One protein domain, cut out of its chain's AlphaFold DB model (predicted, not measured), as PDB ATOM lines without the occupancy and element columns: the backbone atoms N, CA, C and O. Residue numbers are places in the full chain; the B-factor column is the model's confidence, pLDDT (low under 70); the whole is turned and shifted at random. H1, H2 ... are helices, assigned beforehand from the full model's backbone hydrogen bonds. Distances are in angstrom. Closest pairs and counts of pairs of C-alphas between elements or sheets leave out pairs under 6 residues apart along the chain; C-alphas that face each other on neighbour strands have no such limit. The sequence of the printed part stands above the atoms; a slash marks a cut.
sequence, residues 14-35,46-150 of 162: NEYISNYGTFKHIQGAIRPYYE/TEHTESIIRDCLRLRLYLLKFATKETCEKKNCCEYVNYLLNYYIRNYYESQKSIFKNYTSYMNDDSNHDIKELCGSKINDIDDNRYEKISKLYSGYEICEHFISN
ATOM      1  N   ASN A  14     112.923 148.252 128.146       94.81
ATOM      2  CA  ASN A  14     114.009 148.969 127.465       94.81
ATOM      3  C   ASN A  14     114.089 150.452 127.858       94.81
ATOM      4  O   ASN A  14     115.183 151.008 127.969       94.81
ATOM      5  N   GLU A  15     112.945 151.107 128.060       96.38
ATOM      6  CA  GLU A  15     112.911 152.488 128.544       96.38
ATOM      7  C   GLU A  15     113.408 152.570 129.988       96.38
ATOM      8  O   GLU A  15     114.238 153.424 130.290       96.38
ATOM      9  N   TYR A  16     112.965 151.656 130.859       96.44
ATOM     10  CA  TYR A  16     113.441 151.565 132.238       96.44
ATOM     11  C   TYR A  16     114.963 151.406 132.294       96.44
ATOM     12  O   TYR A  16     115.617 152.213 132.941       96.44
ATOM     13  N   ILE A  17     115.537 150.440 131.570       94.50
ATOM     14  CA  ILE A  17     116.989 150.194 131.556       94.50
ATOM     15  C   ILE A  17     117.756 151.425 131.076       94.50
ATOM     16  O   ILE A  17     118.756 151.815 131.680       94.50
ATOM     17  N   SER A  18     117.267 152.071 130.016       93.69
ATOM     18  CA  SER A  18     117.870 153.294 129.483       93.69
ATOM     19  C   SER A  18     117.896 154.411 130.529       93.69
ATOM     20  O   SER A  18     118.929 155.059 130.718       93.69
ATOM     21  N   ASN A  19     116.776 154.645 131.213       95.75
ATOM     22  CA  ASN A  19     116.681 155.690 132.228       95.75
ATOM     23  C   ASN A  19     117.479 155.332 133.489       95.75
ATOM     24  O   ASN A  19     118.212 156.176 133.999       95.75
ATOM     25  N   TYR A  20     117.409 154.078 133.939       93.44
ATOM     26  CA  TYR A  20     118.156 153.554 135.080       93.44
ATOM     27  C   TYR A  20     119.661 153.685 134.890       93.44
ATOM     28  O   TYR A  20     120.335 154.264 135.741       93.44
ATOM     29  N   GLY A  21     120.188 153.237 133.748       91.44
ATOM     30  CA  GLY A  21     121.607 153.379 133.426       91.44
ATOM     31  C   GLY A  21     122.044 154.846 133.386       91.44
ATOM     32  O   GLY A  21     123.073 155.203 133.961       91.44
ATOM     33  N   THR A  22     121.222 155.716 132.786       92.81
ATOM     34  CA  THR A  22     121.476 157.167 132.745       92.81
ATOM     35  C   THR A  22     121.537 157.760 134.153       92.81
ATOM     36  O   THR A  22     122.482 158.476 134.490       92.81
ATOM     37  N   PHE A  23     120.562 157.433 135.001       91.81
ATOM     38  CA  PHE A  23     120.477 157.941 136.366       91.81
ATOM     39  C   PHE A  23     121.619 157.420 137.253       91.81
ATOM     40  O   PHE A  23     122.265 158.204 137.951       91.81
ATOM     41  N   LYS A  24     121.942 156.121 137.179       89.38
ATOM     42  CA  LYS A  24     123.076 155.500 137.888       89.38
ATOM     43  C   LYS A  24     124.406 156.158 137.538       89.38
ATOM     44  O   LYS A  24     125.193 156.445 138.437       89.38
ATOM     45  N   HIS A  25     124.642 156.434 136.257       88.75
ATOM     46  CA  HIS A  25     125.864 157.100 135.810       88.75
ATOM     47  C   HIS A  25     126.013 158.500 136.431       88.75
ATOM     48  O   HIS A  25     127.095 158.872 136.882       88.75
ATOM     49  N   ILE A  26     124.915 159.253 136.533       89.12
ATOM     50  CA  ILE A  26     124.894 160.579 137.167       89.12
ATOM     51  C   ILE A  26     125.133 160.485 138.674       89.12
ATOM     52  O   ILE A  26     125.798 161.349 139.244       89.12
ATOM     53  N   GLN A  27     124.632 159.437 139.332       80.69
ATOM     54  CA  GLN A  27     124.709 159.286 140.784       80.69
ATOM     55  C   GLN A  27     126.152 159.338 141.325       80.69
ATOM     56  O   GLN A  27     126.370 159.856 142.422       80.69
ATOM     57  N   GLY A  28     127.128 158.863 140.543       75.44
ATOM     58  CA  GLY A  28     128.556 158.922 140.874       75.44
ATOM     59  C   GLY A  28     129.237 160.273 140.611       75.44
ATOM     60  O   GLY A  28     130.345 160.490 141.089       75.44
ATOM     61  N   ALA A  29     128.591 161.195 139.890       79.94
ATOM     62  CA  ALA A  29     129.217 162.397 139.332       79.94
ATOM     63  C   ALA A  29     128.711 163.730 139.924       79.94
ATOM     64  O   ALA A  29     129.056 164.785 139.411       79.94
ATOM     65  N   ILE A  30     127.900 163.725 140.988       85.62
ATOM     66  CA  ILE A  30     127.185 164.935 141.469       85.62
ATOM     67  C   ILE A  30     128.064 165.950 142.200       85.62
ATOM     68  O   ILE A  30     127.753 167.136 142.186       85.62
ATOM     69  N   ARG A  31     129.140 165.510 142.863       84.12
ATOM     70  CA  ARG A  31     129.919 166.362 143.784       84.12
ATOM     71  C   ARG A  31     130.362 167.715 143.185       84.12
ATOM     72  O   ARG A  31     130.238 168.705 143.896       84.12
ATOM     73  N   PRO A  32     130.808 167.808 141.919       86.75
ATOM     74  CA  PRO A  32     131.199 169.086 141.316       86.75
ATOM     75  C   PRO A  32     130.040 170.065 141.073       86.75
ATOM     76  O   PRO A  32     130.280 171.239 140.829       86.75
ATOM     77  N   TYR A  33     128.787 169.609 141.117       89.00
ATOM     78  CA  TYR A  33     127.623 170.419 140.745       89.00
ATOM     79  C   TYR A  33     126.970 171.144 141.924       89.00
ATOM     80  O   TYR A  33     126.038 171.915 141.711       89.00
ATOM     81  N   TYR A  34     127.444 170.947 143.156       89.00
ATOM     82  CA  TYR A  34     126.895 171.650 144.321       89.00
ATOM     83  C   TYR A  34     127.031 173.168 144.217       89.00
ATOM     84  O   TYR A  34     126.097 173.885 144.554       89.00
ATOM     85  N   GLU A  35     128.145 173.652 143.669       86.88
ATOM     86  CA  GLU A  35     128.369 175.085 143.434       86.88
ATOM     87  C   GLU A  35     127.399 175.677 142.396       86.88
ATOM     88  O   GLU A  35     127.231 176.889 142.325       86.88
ATOM     89  N   THR A  46     116.571 171.021 157.388       81.88
ATOM     90  CA  THR A  46     116.298 169.764 158.082       81.88
ATOM     91  C   THR A  46     117.566 168.914 158.069       81.88
ATOM     92  O   THR A  46     118.508 169.180 157.323       81.88
ATOM     93  N   GLU A  47     117.583 167.820 158.825       82.12
ATOM     94  CA  GLU A  47     118.654 166.815 158.736       82.12
ATOM     95  C   GLU A  47     118.814 166.202 157.330       82.12
ATOM     96  O   GLU A  47     119.838 165.591 157.025       82.12
ATOM     97  N   HIS A  48     117.833 166.399 156.444       85.38
ATOM     98  CA  HIS A  48     117.849 165.887 155.082       85.38
ATOM     99  C   HIS A  48     118.207 166.929 154.011       85.38
ATOM    100  O   HIS A  48     118.190 166.591 152.826       85.38
ATOM    101  N   THR A  49     118.548 168.172 154.372       87.31
ATOM    102  CA  THR A  49     118.809 169.255 153.403       87.31
ATOM    103  C   THR A  49     119.843 168.868 152.342       87.31
ATOM    104  O   THR A  49     119.597 169.062 151.152       87.31
ATOM    105  N   GLU A  50     120.963 168.246 152.727       87.81
ATOM    106  CA  GLU A  50     121.970 167.790 151.756       87.81
ATOM    107  C   GLU A  50     121.420 166.731 150.789       87.81
ATOM    108  O   GLU A  50     121.697 166.776 149.589       87.81
ATOM    109  N   SER A  51     120.613 165.788 151.283       87.56
ATOM    110  CA  SER A  51     119.984 164.755 150.451       87.56
ATOM    111  C   SER A  51     119.017 165.365 149.439       87.56
ATOM    112  O   SER A  51     119.089 165.034 148.255       87.56
ATOM    113  N   ILE A  52     118.204 166.333 149.868       89.06
ATOM    114  CA  ILE A  52     117.269 167.059 148.997       89.06
ATOM    115  C   ILE A  52     118.035 167.815 147.906       89.06
ATOM    116  O   ILE A  52     117.691 167.716 146.728       89.06
ATOM    117  N   ILE A  53     119.112 168.522 148.268       91.50
ATOM    118  CA  ILE A  53     119.974 169.233 147.308       91.50
ATOM    119  C   ILE A  53     120.552 168.256 146.279       91.50
ATOM    120  O   ILE A  53     120.510 168.521 145.074       91.50
ATOM    121  N   ARG A  54     121.049 167.090 146.714       90.00
ATOM    122  CA  ARG A  54     121.559 166.056 145.796       90.00
ATOM    123  C   ARG A  54     120.489 165.544 144.854       90.00
ATOM    124  O   ARG A  54     120.793 165.335 143.680       90.00
ATOM    125  N   ASP A  55     119.279 165.321 145.345       90.38
ATOM    126  CA  ASP A  55     118.169 164.814 144.542       90.38
ATOM    127  C   ASP A  55     117.708 165.854 143.505       90.38
ATOM    128  O   ASP A  55     117.518 165.508 142.338       90.38
ATOM    129  N   CYS A  56     117.687 167.142 143.859       92.25
ATOM    130  CA  CYS A  56     117.489 168.252 142.917       92.25
ATOM    131  C   CYS A  56     118.574 168.307 141.825       92.25
ATOM    132  O   CYS A  56     118.276 168.404 140.630       92.25
ATOM    133  N   LEU A  57     119.853 168.211 142.204       93.12
ATOM    134  CA  LEU A  57     120.963 168.218 141.243       93.12
ATOM    135  C   LEU A  57     120.911 166.998 140.315       93.12
ATOM    136  O   LEU A  57     121.097 167.134 139.106       93.12
ATOM    137  N   ARG A  58     120.597 165.814 140.857       92.44
ATOM    138  CA  ARG A  58     120.370 164.582 140.082       92.44
ATOM    139  C   ARG A  58     119.267 164.758 139.061       92.44
ATOM    140  O   ARG A  58     119.485 164.436 137.898       92.44
ATOM    141  N   LEU A  59     118.117 165.271 139.496       92.88
ATOM    142  CA  LEU A  59     116.971 165.556 138.638       92.88
ATOM    143  C   LEU A  59     117.393 166.441 137.462       92.88
ATOM    144  O   LEU A  59     117.167 166.072 136.311       92.88
ATOM    145  N   ARG A  60     118.071 167.563 137.736       92.69
ATOM    146  CA  ARG A  60     118.545 168.483 136.691       92.69
ATOM    147  C   ARG A  60     119.494 167.796 135.716       92.69
ATOM    148  O   ARG A  60     119.257 167.825 134.513       92.69
ATOM    149  N   LEU A  61     120.548 167.157 136.220       92.69
ATOM    150  CA  LEU A  61     121.551 166.499 135.379       92.69
ATOM    151  C   LEU A  61     120.948 165.374 134.537       92.69
ATOM    152  O   LEU A  61     121.334 165.207 133.383       92.69
ATOM    153  N   TYR A  62     119.993 164.627 135.091       94.19
ATOM    154  CA  TYR A  62     119.275 163.573 134.382       94.19
ATOM    155  C   TYR A  62     118.453 164.144 133.234       94.19
ATOM    156  O   TYR A  62     118.586 163.683 132.104       94.19
ATOM    157  N   LEU A  63     117.662 165.183 133.492       93.69
ATOM    158  CA  LEU A  63     116.816 165.800 132.474       93.69
ATOM    159  C   LEU A  63     117.637 166.461 131.360       93.69
ATOM    160  O   LEU A  63     117.306 166.305 130.184       93.69
ATOM    161  N   LEU A  64     118.773 167.076 131.698       91.44
ATOM    162  CA  LEU A  64     119.697 167.646 130.713       91.44
ATOM    163  C   LEU A  64     120.315 166.596 129.771       91.44
ATOM    164  O   LEU A  64     120.689 166.942 128.652       91.44
ATOM    165  N   LYS A  65     120.387 165.309 130.150       91.38
ATOM    166  CA  LYS A  65     120.882 164.247 129.247       91.38
ATOM    167  C   LYS A  65     119.963 163.976 128.064       91.38
ATOM    168  O   LYS A  65     120.448 163.508 127.038       91.38
ATOM    169  N   PHE A  66     118.669 164.256 128.186       88.06
ATOM    170  CA  PHE A  66     117.727 164.032 127.092       88.06
ATOM    171  C   PHE A  66     117.752 165.175 126.073       88.06
ATOM    172  O   PHE A  66     117.308 164.959 124.951       88.06
ATOM    173  N   ALA A  67     118.318 166.341 126.423       78.12
ATOM    174  CA  ALA A  67     118.514 167.548 125.601       78.12
ATOM    175  C   ALA A  67     117.249 168.183 124.984       78.12
ATOM    176  O   ALA A  67     117.208 169.390 124.782       78.12
ATOM    177  N   THR A  68     116.220 167.396 124.672       86.00
ATOM    178  CA  THR A  68     114.991 167.797 123.989       86.00
ATOM    179  C   THR A  68     113.788 167.048 124.555       86.00
ATOM    180  O   THR A  68     113.894 165.910 125.033       86.00
ATOM    181  N   LYS A  69     112.611 167.664 124.419       87.25
ATOM    182  CA  LYS A  69     111.325 167.063 124.787       87.25
ATOM    183  C   LYS A  69     111.041 165.758 124.064       87.25
ATOM    184  O   LYS A  69     110.716 164.770 124.714       87.25
ATOM    185  N   GLU A  70     111.268 165.720 122.756       88.94
ATOM    186  CA  GLU A  70     111.052 164.520 121.945       88.94
ATOM    187  C   GLU A  70     111.886 163.330 122.442       88.94
ATOM    188  O   GLU A  70     111.385 162.211 122.562       88.94
ATOM    189  N   THR A  71     113.157 163.563 122.776       91.62
ATOM    190  CA  THR A  71     114.051 162.497 123.245       91.62
ATOM    191  C   THR A  71     113.644 161.995 124.628       91.62
ATOM    192  O   THR A  71     113.657 160.786 124.866       91.62
ATOM    193  N   CYS A  72     113.230 162.893 125.527       93.19
ATOM    194  CA  CYS A  72     112.685 162.500 126.825       93.19
ATOM    195  C   CYS A  72     111.380 161.705 126.681       93.19
ATOM    196  O   CYS A  72     111.221 160.665 127.320       93.19
ATOM    197  N   GLU A  73     110.449 162.160 125.841       90.75
ATOM    198  CA  GLU A  73     109.149 161.514 125.640       90.75
ATOM    199  C   GLU A  73     109.294 160.119 125.031       90.75
ATOM    200  O   GLU A  73     108.681 159.180 125.534       90.75
ATOM    201  N   LYS A  74     110.191 159.937 124.050       91.50
ATOM    202  CA  LYS A  74     110.528 158.617 123.476       91.50
ATOM    203  C   LYS A  74     111.100 157.622 124.486       91.50
ATOM    204  O   LYS A  74     111.156 156.430 124.195       91.50
ATOM    205  N   LYS A  75     111.609 158.104 125.620       93.62
ATOM    206  CA  LYS A  75     112.148 157.278 126.708       93.62
ATOM    207  C   LYS A  75     111.256 157.278 127.939       93.62
ATOM    208  O   LYS A  75     111.632 156.686 128.949       93.62
ATOM    209  N   ASN A  76     110.112 157.955 127.875       94.50
ATOM    210  CA  ASN A  76     109.230 158.202 129.003       94.50
ATOM    211  C   ASN A  76     110.014 158.678 130.251       94.50
ATOM    212  O   ASN A  76     109.883 158.143 131.354       94.50
ATOM    213  N   CYS A  77     110.918 159.646 130.043       95.00
ATOM    214  CA  CYS A  77     111.937 160.019 131.026       95.00
ATOM    215  C   CYS A  77     111.345 160.714 132.264       95.00
ATOM    216  O   CYS A  77     111.828 160.492 133.377       95.00
ATOM    217  N   CYS A  78     110.283 161.509 132.078       94.50
ATOM    218  CA  CYS A  78     109.596 162.204 133.165       94.50
ATOM    219  C   CYS A  78     108.872 161.237 134.109       94.50
ATOM    220  O   CYS A  78     108.913 161.430 135.317       94.50
ATOM    221  N   GLU A  79     108.234 160.191 133.576       94.69
ATOM    222  CA  GLU A  79     107.557 159.173 134.392       94.69
ATOM    223  C   GLU A  79     108.559 158.413 135.259       94.69
ATOM    224  O   GLU A  79     108.342 158.228 136.456       94.69
ATOM    225  N   TYR A  80     109.702 158.048 134.676       95.94
ATOM    226  CA  TYR A  80     110.780 157.406 135.414       95.94
ATOM    227  C   TYR A  80     111.303 158.278 136.562       95.94
ATOM    228  O   TYR A  80     111.382 157.812 137.699       95.94
ATOM    229  N   VAL A  81     111.642 159.545 136.293       94.56
ATOM    230  CA  VAL A  81     112.199 160.409 137.343       94.56
ATOM    231  C   VAL A  81     111.146 160.798 138.381       94.56
ATOM    232  O   VAL A  81     111.476 160.876 139.560       94.56
ATOM    233  N   ASN A  82     109.874 160.951 137.991       95.00
ATOM    234  CA  ASN A  82     108.789 161.174 138.945       95.00
ATOM    235  C   ASN A  82     108.638 159.978 139.897       95.00
ATOM    236  O   ASN A  82     108.553 160.162 141.111       95.00
ATOM    237  N   TYR A  83     108.680 158.748 139.371       95.25
ATOM    238  CA  TYR A  83     108.704 157.545 140.204       95.25
ATOM    239  C   TYR A  83     109.902 157.535 141.161       95.25
ATOM    240  O   TYR A  83     109.714 157.273 142.346       95.25
ATOM    241  N   LEU A  84     111.114 157.843 140.684       93.94
ATOM    242  CA  LEU A  84     112.304 157.847 141.541       93.94
ATOM    243  C   LEU A  84     112.196 158.850 142.690       93.94
ATOM    244  O   LEU A  84     112.526 158.511 143.823       93.94
ATOM    245  N   LEU A  85     111.716 160.067 142.425       92.75
ATOM    246  CA  LEU A  85     111.519 161.071 143.473       92.75
ATOM    247  C   LEU A  85     110.485 160.602 144.503       92.75
ATOM    248  O   LEU A  85     110.734 160.716 145.701       92.75
ATOM    249  N   ASN A  86     109.375 160.003 144.055       93.81
ATOM    250  CA  ASN A  86     108.379 159.394 144.942       93.81
ATOM    251  C   ASN A  86     108.972 158.250 145.773       93.81
ATOM    252  O   ASN A  86     108.711 158.164 146.971       93.81
ATOM    253  N   TYR A  87     109.784 157.387 145.160       92.94
ATOM    254  CA  TYR A  87     110.489 156.320 145.860       92.94
ATOM    255  C   TYR A  87     111.389 156.894 146.955       92.94
ATOM    256  O   TYR A  87     111.317 156.438 148.095       92.94
ATOM    257  N   TYR A  88     112.190 157.920 146.651       89.31
ATOM    258  CA  TYR A  88     113.060 158.518 147.656       89.31
ATOM    259  C   TYR A  88     112.256 159.126 148.801       89.31
ATOM    260  O   TYR A  88     112.501 158.799 149.959       89.31
ATOM    261  N   ILE A  89     111.246 159.931 148.474       90.06
ATOM    262  CA  ILE A  89     110.352 160.560 149.447       90.06
ATOM    263  C   ILE A  89     109.741 159.524 150.396       90.06
ATOM    264  O   ILE A  89     109.818 159.680 151.609       90.06
ATOM    265  N   ARG A  90     109.176 158.445 149.851       91.06
ATOM    266  CA  ARG A  90     108.441 157.439 150.627       91.06
ATOM    267  C   ARG A  90     109.336 156.547 151.490       91.06
ATOM    268  O   ARG A  90     108.844 156.001 152.469       91.06
ATOM    269  N   ASN A  91     110.607 156.369 151.126       88.38
ATOM    270  CA  ASN A  91     111.517 155.458 151.831       88.38
ATOM    271  C   ASN A  91     112.511 156.160 152.765       88.38
ATOM    272  O   ASN A  91     113.056 155.498 153.645       88.38
ATOM    273  N   TYR A  92     112.777 157.458 152.577       84.69
ATOM    274  CA  TYR A  92     113.851 158.153 153.300       84.69
ATOM    275  C   TYR A  92     113.417 159.423 154.032       84.69
ATOM    276  O   TYR A  92     114.248 160.008 154.718       84.69
ATOM    277  N   TYR A  93     112.161 159.856 153.900       82.06
ATOM    278  CA  TYR A  93     111.694 161.107 154.495       82.06
ATOM    279  C   TYR A  93     110.364 160.904 155.225       82.06
ATOM    280  O   TYR A  93     109.451 160.256 154.713       82.06
ATOM    281  N   GLU A  94     110.228 161.503 156.407       76.00
ATOM    282  CA  GLU A  94     109.003 161.392 157.210       76.00
ATOM    283  C   GLU A  94     107.838 162.219 156.636       76.00
ATOM    284  O   GLU A  94     106.678 161.817 156.722       76.00
ATOM    285  N   SER A  95     108.130 163.369 156.012       77.31
ATOM    286  CA  SER A  95     107.118 164.294 155.484       77.31
ATOM    287  C   SER A  95     107.158 164.382 153.960       77.31
ATOM    288  O   SER A  95     108.010 165.039 153.372       77.31
ATOM    289  N   GLN A  96     106.189 163.762 153.289       75.00
ATOM    290  CA  GLN A  96     106.196 163.667 151.823       75.00
ATOM    291  C   GLN A  96     105.905 165.006 151.124       75.00
ATOM    292  O   GLN A  96     106.526 165.358 150.118       75.00
ATOM    293  N   LYS A  97     104.975 165.791 151.683       77.06
ATOM    294  CA  LYS A  97     104.501 167.044 151.074       77.06
ATOM    295  C   LYS A  97     105.545 168.158 151.111       77.06
ATOM    296  O   LYS A  97     105.640 168.918 150.147       77.06
ATOM    297  N   SER A  98     106.312 168.278 152.196       79.94
ATOM    298  CA  SER A  98     107.349 169.312 152.292       79.94
ATOM    299  C   SER A  98     108.482 169.054 151.299       79.94
ATOM    300  O   SER A  98     108.913 169.972 150.603       79.94
ATOM    301  N   ILE A  99     108.892 167.796 151.123       83.81
ATOM    302  CA  ILE A  99     109.961 167.432 150.187       83.81
ATOM    303  C   ILE A  99     109.557 167.706 148.732       83.81
ATOM    304  O   ILE A  99     110.326 168.324 147.993       83.81
ATOM    305  N   PHE A 100     108.323 167.384 148.328       85.44
ATOM    306  CA  PHE A 100     107.828 167.738 146.988       85.44
ATOM    307  C   PHE A 100     107.816 169.244 146.716       85.44
ATOM    308  O   PHE A 100     108.060 169.669 145.580       85.44
ATOM    309  N   LYS A 101     107.565 170.064 147.744       87.25
ATOM    310  CA  LYS A 101     107.626 171.524 147.624       87.25
ATOM    311  C   LYS A 101     109.044 171.990 147.290       87.25
ATOM    312  O   LYS A 101     109.185 172.871 146.445       87.25
ATOM    313  N   ASN A 102     110.075 171.373 147.873       88.81
ATOM    314  CA  ASN A 102     111.473 171.674 147.548       88.81
ATOM    315  C   ASN A 102     111.797 171.338 146.081       88.81
ATOM    316  O   ASN A 102     112.349 172.177 145.373       88.81
ATOM    317  N   TYR A 103     111.381 170.166 145.586       89.12
ATOM    318  CA  TYR A 103     111.593 169.779 144.181       89.12
ATOM    319  C   TYR A 103     110.853 170.696 143.206       89.12
ATOM    320  O   TYR A 103     111.418 171.136 142.205       89.12
ATOM    321  N   THR A 104     109.603 171.033 143.523       88.75
ATOM    322  CA  THR A 104     108.794 171.963 142.726       88.75
ATOM    323  C   THR A 104     109.408 173.361 142.708       88.75
ATOM    324  O   THR A 104     109.496 173.971 141.647       88.75
ATOM    325  N   SER A 105     109.863 173.859 143.862       90.56
ATOM    326  CA  SER A 105     110.558 175.145 143.989       90.56
ATOM    327  C   SER A 105     111.823 175.173 143.132       90.56
ATOM    328  O   SER A 105     111.988 176.060 142.303       90.56
ATOM    329  N   TYR A 106     112.656 174.136 143.250       92.56
ATOM    330  CA  TYR A 106     113.884 174.001 142.478       92.56
ATOM    331  C   TYR A 106     113.633 173.983 140.967       92.56
ATOM    332  O   TYR A 106     114.290 174.713 140.234       92.56
ATOM    333  N   MET A 107     112.668 173.196 140.483       90.88
ATOM    334  CA  MET A 107     112.321 173.195 139.057       90.88
ATOM    335  C   MET A 107     111.726 174.523 138.591       90.88
ATOM    336  O   MET A 107     111.882 174.880 137.431       90.88
ATOM    337  N   ASN A 108     111.004 175.230 139.459       90.75
ATOM    338  CA  ASN A 108     110.363 176.489 139.098       90.75
ATOM    339  C   ASN A 108     111.326 177.670 139.014       90.75
ATOM    340  O   ASN A 108     110.902 178.703 138.500       90.75
ATOM    341  N   ASP A 109     112.557 177.504 139.491       92.75
ATOM    342  CA  ASP A 109     113.617 178.490 139.363       92.75
ATOM    343  C   ASP A 109     113.927 178.838 137.898       92.75
ATOM    344  O   ASP A 109     113.945 177.965 137.026       92.75
ATOM    345  N   ASP A 110     114.234 180.108 137.636       89.62
ATOM    346  CA  ASP A 110     114.494 180.613 136.285       89.62
ATOM    347  C   ASP A 110     115.707 179.929 135.636       89.62
ATOM    348  O   ASP A 110     115.705 179.673 134.430       89.62
ATOM    349  N   SER A 111     116.720 179.539 136.423       89.31
ATOM    350  CA  SER A 111     117.893 178.816 135.905       89.31
ATOM    351  C   SER A 111     117.593 177.367 135.489       89.31
ATOM    352  O   SER A 111     118.436 176.705 134.877       89.31
ATOM    353  N   ASN A 112     116.386 176.884 135.796       92.12
ATOM    354  CA  ASN A 112     115.885 175.544 135.512       92.12
ATOM    355  C   ASN A 112     114.722 175.541 134.503       92.12
ATOM    356  O   ASN A 112     114.028 174.528 134.372       92.12
ATOM    357  N   HIS A 113     114.545 176.629 133.741       90.88
ATOM    358  CA  HIS A 113     113.538 176.754 132.679       90.88
ATOM    359  C   HIS A 113     113.429 175.500 131.792       90.88
ATOM    360  O   HIS A 113     112.341 174.952 131.621       90.88
ATOM    361  N   ASP A 114     114.557 174.991 131.294       90.06
ATOM    362  CA  ASP A 114     114.559 173.887 130.328       90.06
ATOM    363  C   ASP A 114     114.019 172.586 130.932       90.06
ATOM    364  O   ASP A 114     113.231 171.866 130.315       90.06
ATOM    365  N   ILE A 115     114.407 172.279 132.174       92.12
ATOM    366  CA  ILE A 115     113.945 171.061 132.850       92.12
ATOM    367  C   ILE A 115     112.484 171.190 133.303       92.12
ATOM    368  O   ILE A 115     111.755 170.193 133.340       92.12
ATOM    369  N   LYS A 116     112.037 172.418 133.591       92.62
ATOM    370  CA  LYS A 116     110.645 172.746 133.904       92.62
ATOM    371  C   LYS A 116     109.741 172.564 132.693       92.62
ATOM    372  O   LYS A 116     108.705 171.914 132.821       92.62
ATOM    373  N   GLU A 117     110.123 173.079 131.527       91.19
ATOM    374  CA  GLU A 117     109.378 172.841 130.283       91.19
ATOM    375  C   GLU A 117     109.318 171.351 129.933       91.19
ATOM    376  O   GLU A 117     108.307 170.865 129.419       91.19
ATOM    377  N   LEU A 118     110.390 170.615 130.242       92.00
ATOM    378  CA  LEU A 118     110.500 169.199 129.928       92.00
ATOM    379  C   LEU A 118     109.567 168.325 130.776       92.00
ATOM    380  O   LEU A 118     108.792 167.536 130.229       92.00
ATOM    381  N   CYS A 119     109.649 168.445 132.105       93.38
ATOM    382  CA  CYS A 119     108.962 167.541 133.032       93.38
ATOM    383  C   CYS A 119     108.214 168.235 134.174       93.38
ATOM    384  O   CYS A 119     107.595 167.537 134.973       93.38
ATOM    385  N   GLY A 120     108.215 169.567 134.262       90.94
ATOM    386  CA  GLY A 120     107.693 170.310 135.414       90.94
ATOM    387  C   GLY A 120     106.262 169.934 135.803       90.94
ATOM    388  O   GLY A 120     105.986 169.678 136.968       90.94
ATOM    389  N   SER A 121     105.365 169.804 134.822       89.69
ATOM    390  CA  SER A 121     103.964 169.408 135.044       89.69
ATOM    391  C   SER A 121     103.761 167.922 135.368       89.69
ATOM    392  O   SER A 121     102.664 167.523 135.756       89.69
ATOM    393  N   LYS A 122     104.798 167.094 135.192       90.25
ATOM    394  CA  LYS A 122     104.766 165.641 135.407       90.25
ATOM    395  C   LYS A 122     105.385 165.217 136.739       90.25
ATOM    396  O   LYS A 122     105.199 164.066 137.117       90.25
ATOM    397  N   ILE A 123     106.100 166.102 137.440       90.62
ATOM    398  CA  ILE A 123     106.622 165.813 138.782       90.62
ATOM    399  C   ILE A 123     105.542 166.121 139.813       90.62
ATOM    400  O   ILE A 123     105.145 167.272 139.988       90.62
ATOM    401  N   ASN A 124     105.053 165.088 140.483       90.56
ATOM    402  CA  ASN A 124     103.993 165.188 141.474       90.56
ATOM    403  C   ASN A 124     104.011 163.994 142.431       90.56
ATOM    404  O   ASN A 124     104.640 162.968 142.172       90.56
ATOM    405  N   ASP A 125     103.278 164.145 143.529       91.00
ATOM    406  CA  ASP A 125     102.964 163.032 144.415       91.00
ATOM    407  C   ASP A 125     102.087 162.016 143.670       91.00
ATOM    408  O   ASP A 125     100.999 162.343 143.183       91.00
ATOM    409  N   ILE A 126     102.605 160.799 143.525       91.12
ATOM    410  CA  ILE A 126     101.914 159.687 142.876       91.12
ATOM    411  C   ILE A 126     101.050 158.999 143.933       91.12
ATOM    412  O   ILE A 126     101.551 158.650 144.998       91.12
ATOM    413  N   ASP A 127      99.779 158.733 143.623       92.19
ATOM    414  CA  ASP A 127      98.886 158.003 144.526       92.19
ATOM    415  C   ASP A 127      99.402 156.591 144.855       92.19
ATOM    416  O   ASP A 127     100.078 155.951 144.046       92.19
ATOM    417  N   ASP A 128      99.045 156.078 146.034       92.44
ATOM    418  CA  ASP A 128      99.579 154.813 146.558       92.44
ATOM    419  C   ASP A 128      99.376 153.625 145.607       92.44
ATOM    420  O   ASP A 128     100.289 152.825 145.404       92.44
ATOM    421  N   ASN A 129      98.208 153.532 144.966       93.75
ATOM    422  CA  ASN A 129      97.882 152.440 144.047       93.75
ATOM    423  C   ASN A 129      98.743 152.498 142.777       93.75
ATOM    424  O   ASN A 129      99.249 151.473 142.308       93.75
ATOM    425  N   ARG A 130      98.937 153.689 142.202       92.56
ATOM    426  CA  ARG A 130      99.841 153.869 141.059       92.56
ATOM    427  C   ARG A 130     101.292 153.621 141.458       92.56
ATOM    428  O   ARG A 130     101.994 152.923 140.726       92.56
ATOM    429  N   TYR A 131     101.732 154.135 142.605       94.44
ATOM    430  CA  TYR A 131     103.088 153.922 143.108       94.44
ATOM    431  C   TYR A 131     103.385 152.430 143.288       94.44
ATOM    432  O   TYR A 131     104.405 151.945 142.799       94.44
ATOM    433  N   GLU A 132     102.476 151.677 143.911       95.31
ATOM    434  CA  GLU A 132     102.642 150.241 144.141       95.31
ATOM    435  C   GLU A 132     102.780 149.462 142.825       95.31
ATOM    436  O   GLU A 132     103.644 148.590 142.701       95.31
ATOM    437  N   LYS A 133     101.977 149.806 141.811       95.56
ATOM    438  CA  LYS A 133     102.049 149.184 140.480       95.56
ATOM    439  C   LYS A 133     103.382 149.452 139.789       95.56
ATOM    440  O   LYS A 133     103.988 148.509 139.279       95.56
ATOM    441  N   ILE A 134     103.848 150.703 139.784       95.38
ATOM    442  CA  ILE A 134     105.144 151.062 139.183       95.38
ATOM    443  C   ILE A 134     106.277 150.372 139.941       95.38
ATOM    444  O   ILE A 134     107.156 149.783 139.320       95.38
ATOM    445  N   SER A 135     106.224 150.392 141.273       95.94
ATOM    446  CA  SER A 135     107.240 149.782 142.128       95.94
ATOM    447  C   SER A 135     107.380 148.285 141.855       95.94
ATOM    448  O   SER A 135     108.476 147.811 141.569       95.94
ATOM    449  N   LYS A 136     106.267 147.541 141.814       96.50
ATOM    450  CA  LYS A 136     106.273 146.111 141.456       96.50
ATOM    451  C   LYS A 136     106.850 145.861 140.062       96.50
ATOM    452  O   LYS A 136     107.645 144.939 139.889       96.50
ATOM    453  N   LEU A 137     106.463 146.678 139.083       96.81
ATOM    454  CA  LEU A 137     106.960 146.563 137.713       96.81
ATOM    455  C   LEU A 137     108.477 146.783 137.644       96.81
ATOM    456  O   LEU A 137     109.189 145.974 137.054       96.81
ATOM    457  N   TYR A 138     108.974 147.854 138.261       96.56
ATOM    458  CA  TYR A 138     110.386 148.227 138.201       96.56
ATOM    459  C   TYR A 138     111.273 147.285 139.005       96.56
ATOM    460  O   TYR A 138     112.359 146.969 138.534       96.56
ATOM    461  N   SER A 139     110.799 146.748 140.130       95.44
ATOM    462  CA  SER A 139     111.494 145.660 140.828       95.44
ATOM    463  C   SER A 139     111.627 144.418 139.942       95.44
ATOM    464  O   SER A 139     112.684 143.797 139.892       95.44
ATOM    465  N   GLY A 140     110.578 144.071 139.185       97.31
ATOM    466  CA  GLY A 140     110.646 142.989 138.200       97.31
ATOM    467  C   GLY A 140     111.667 143.268 137.095       97.31
ATOM    468  O   GLY A 140     112.432 142.383 136.714       97.31
ATOM    469  N   TYR A 141     111.721 144.505 136.602       97.00
ATOM    470  CA  TYR A 141     112.722 144.918 135.622       97.00
ATOM    471  C   TYR A 141     114.148 144.881 136.180       97.00
ATOM    472  O   TYR A 141     115.032 144.377 135.496       97.00
ATOM    473  N   GLU A 142     114.386 145.344 137.405       93.12
ATOM    474  CA  GLU A 142     115.706 145.275 138.043       93.12
ATOM    475  C   GLU A 142     116.188 143.824 138.182       93.12
ATOM    476  O   GLU A 142     117.330 143.509 137.857       93.12
ATOM    477  N   ILE A 143     115.294 142.901 138.553       93.50
ATOM    478  CA  ILE A 143     115.605 141.465 138.593       93.50
ATOM    479  C   ILE A 143     115.987 140.950 137.196       93.50
ATOM    480  O   ILE A 143     117.000 140.266 137.041       93.50
ATOM    481  N   CYS A 144     115.203 141.281 136.166       93.06
ATOM    482  CA  CYS A 144     115.501 140.894 134.786       93.06
ATOM    483  C   CYS A 144     116.849 141.453 134.302       93.06
ATOM    484  O   CYS A 144     117.614 140.724 133.672       93.06
ATOM    485  N   GLU A 145     117.147 142.717 134.603       90.31
ATOM    486  CA  GLU A 145     118.429 143.366 134.311       90.31
ATOM    487  C   GLU A 145     119.582 142.591 134.938       90.31
ATOM    488  O   GLU A 145     120.499 142.182 134.229       90.31
ATOM    489  N   HIS A 146     119.474 142.284 136.231       87.88
ATOM    490  CA  HIS A 146     120.490 141.544 136.961       87.88
ATOM    491  C   HIS A 146     120.749 140.160 136.345       87.88
ATOM    492  O   HIS A 146     121.901 139.745 136.207       87.88
ATOM    493  N   PHE A 147     119.706 139.433 135.933       87.50
ATOM    494  CA  PHE A 147     119.874 138.144 135.250       87.50
ATOM    495  C   PHE A 147     120.524 138.279 133.867       87.50
ATOM    496  O   PHE A 147     121.349 137.444 133.498       87.50
ATOM    497  N   ILE A 148     120.175 139.312 133.098       86.69
ATOM    498  CA  ILE A 148     120.751 139.558 131.769       86.69
ATOM    499  C   ILE A 148     122.228 139.947 131.890       86.69
ATOM    500  O   ILE A 148     123.065 139.370 131.193       86.69
ATOM    501  N   SER A 149     122.557 140.867 132.796       83.81
ATOM    502  CA  SER A 149     123.918 141.352 133.037       83.81
ATOM    503  C   SER A 149     124.843 140.242 133.559       83.81
ATOM    504  O   SER A 149     126.005 140.173 133.162       83.81
ATOM    505  N   ASN A 150     124.317 139.296 134.348       76.56
ATOM    506  CA  ASN A 150     125.066 138.141 134.863       76.56
ATOM    507  C   ASN A 150     124.976 136.879 133.988       76.56
ATOM    508  O   ASN A 150     125.498 135.830 134.365       76.56
TER     509      ASN A 150
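What this domain is: This is residues 14 to 35 and 46 to 150 of the 162 residues of the protein "PIR Superfamily Protein" of Plasmodium ovale wallikeri (UniProt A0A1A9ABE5). Two helices, H3 and H5, run opposite ways through the middle; H1 slants over one side of them, and H6 and H7 cover the other. The long H8 crosses H5 on the outside, H2 packs on H3, and H4 lies at one end. The printed part has 127 residues with eight named helices, H1 to H8 in order, and no named strand: all helix, mostly crossed in packing. It is compact, radius of gyration of the C-alphas 14.4 A, spanning 40 by 33 by 27 A.

How they stand to each other: Residues 22 to 27 of H1, residues 14 to 27, touch H3, residues 49 to 66, at a steep tilt of 51 degrees; the closest C-alphas, Phe 23 and Tyr 62, are 6.1 A apart. H2, residues 31 to 35, touches H3, closest C-alphas Tyr 33 and Leu 57, 7.0 A. H3 and H5, residues 77 to 92, only just touch, with 3 pairs of C-alphas within 8 A, closest Leu 59 and Val 81, 7.1 A, at a shallow tilt of 14 degrees. H4, residues 69 to 73, is close to H3 but not clearly touching, closest C-alphas Phe 66 and Cys 72, 5.3 A. H6, residues 96 to 108, forms a hairpin with H5, closest C-alphas Ile 89 and Gln 96, 5.7 A. H7, residues 110 to 122, touches H6, closest C-alphas Met 107 and Lys 116, 5.4 A. H8, residues 128 to 149, touches H1 about perpendicular at 85 degrees, closest C-alphas Tyr 16 and Tyr 138, 7.5 A. Every O i to N i+4 pair is within hydrogen-bond range in H1, H4, H5, H6 and H8, but 0 of 1 in H2, with 0 of 2 O i to N i+3 pairs, 13 of 14 in H3 and 5 of 9 in H7.

Where its parts are: H1 begins at C-alpha 14 (114.009, 148.969, 127.465), and H8, 30.9 A long, ends at C-alpha 149 (123.918, 141.352, 133.037). H3 measures 26.8 A and H5 22.4 A.

The domain as a whole: Residues 36 to 45 are not printed; C-alphas 35 and 46 are 19.7 A apart. No printed residue is under 70 in pLDDT.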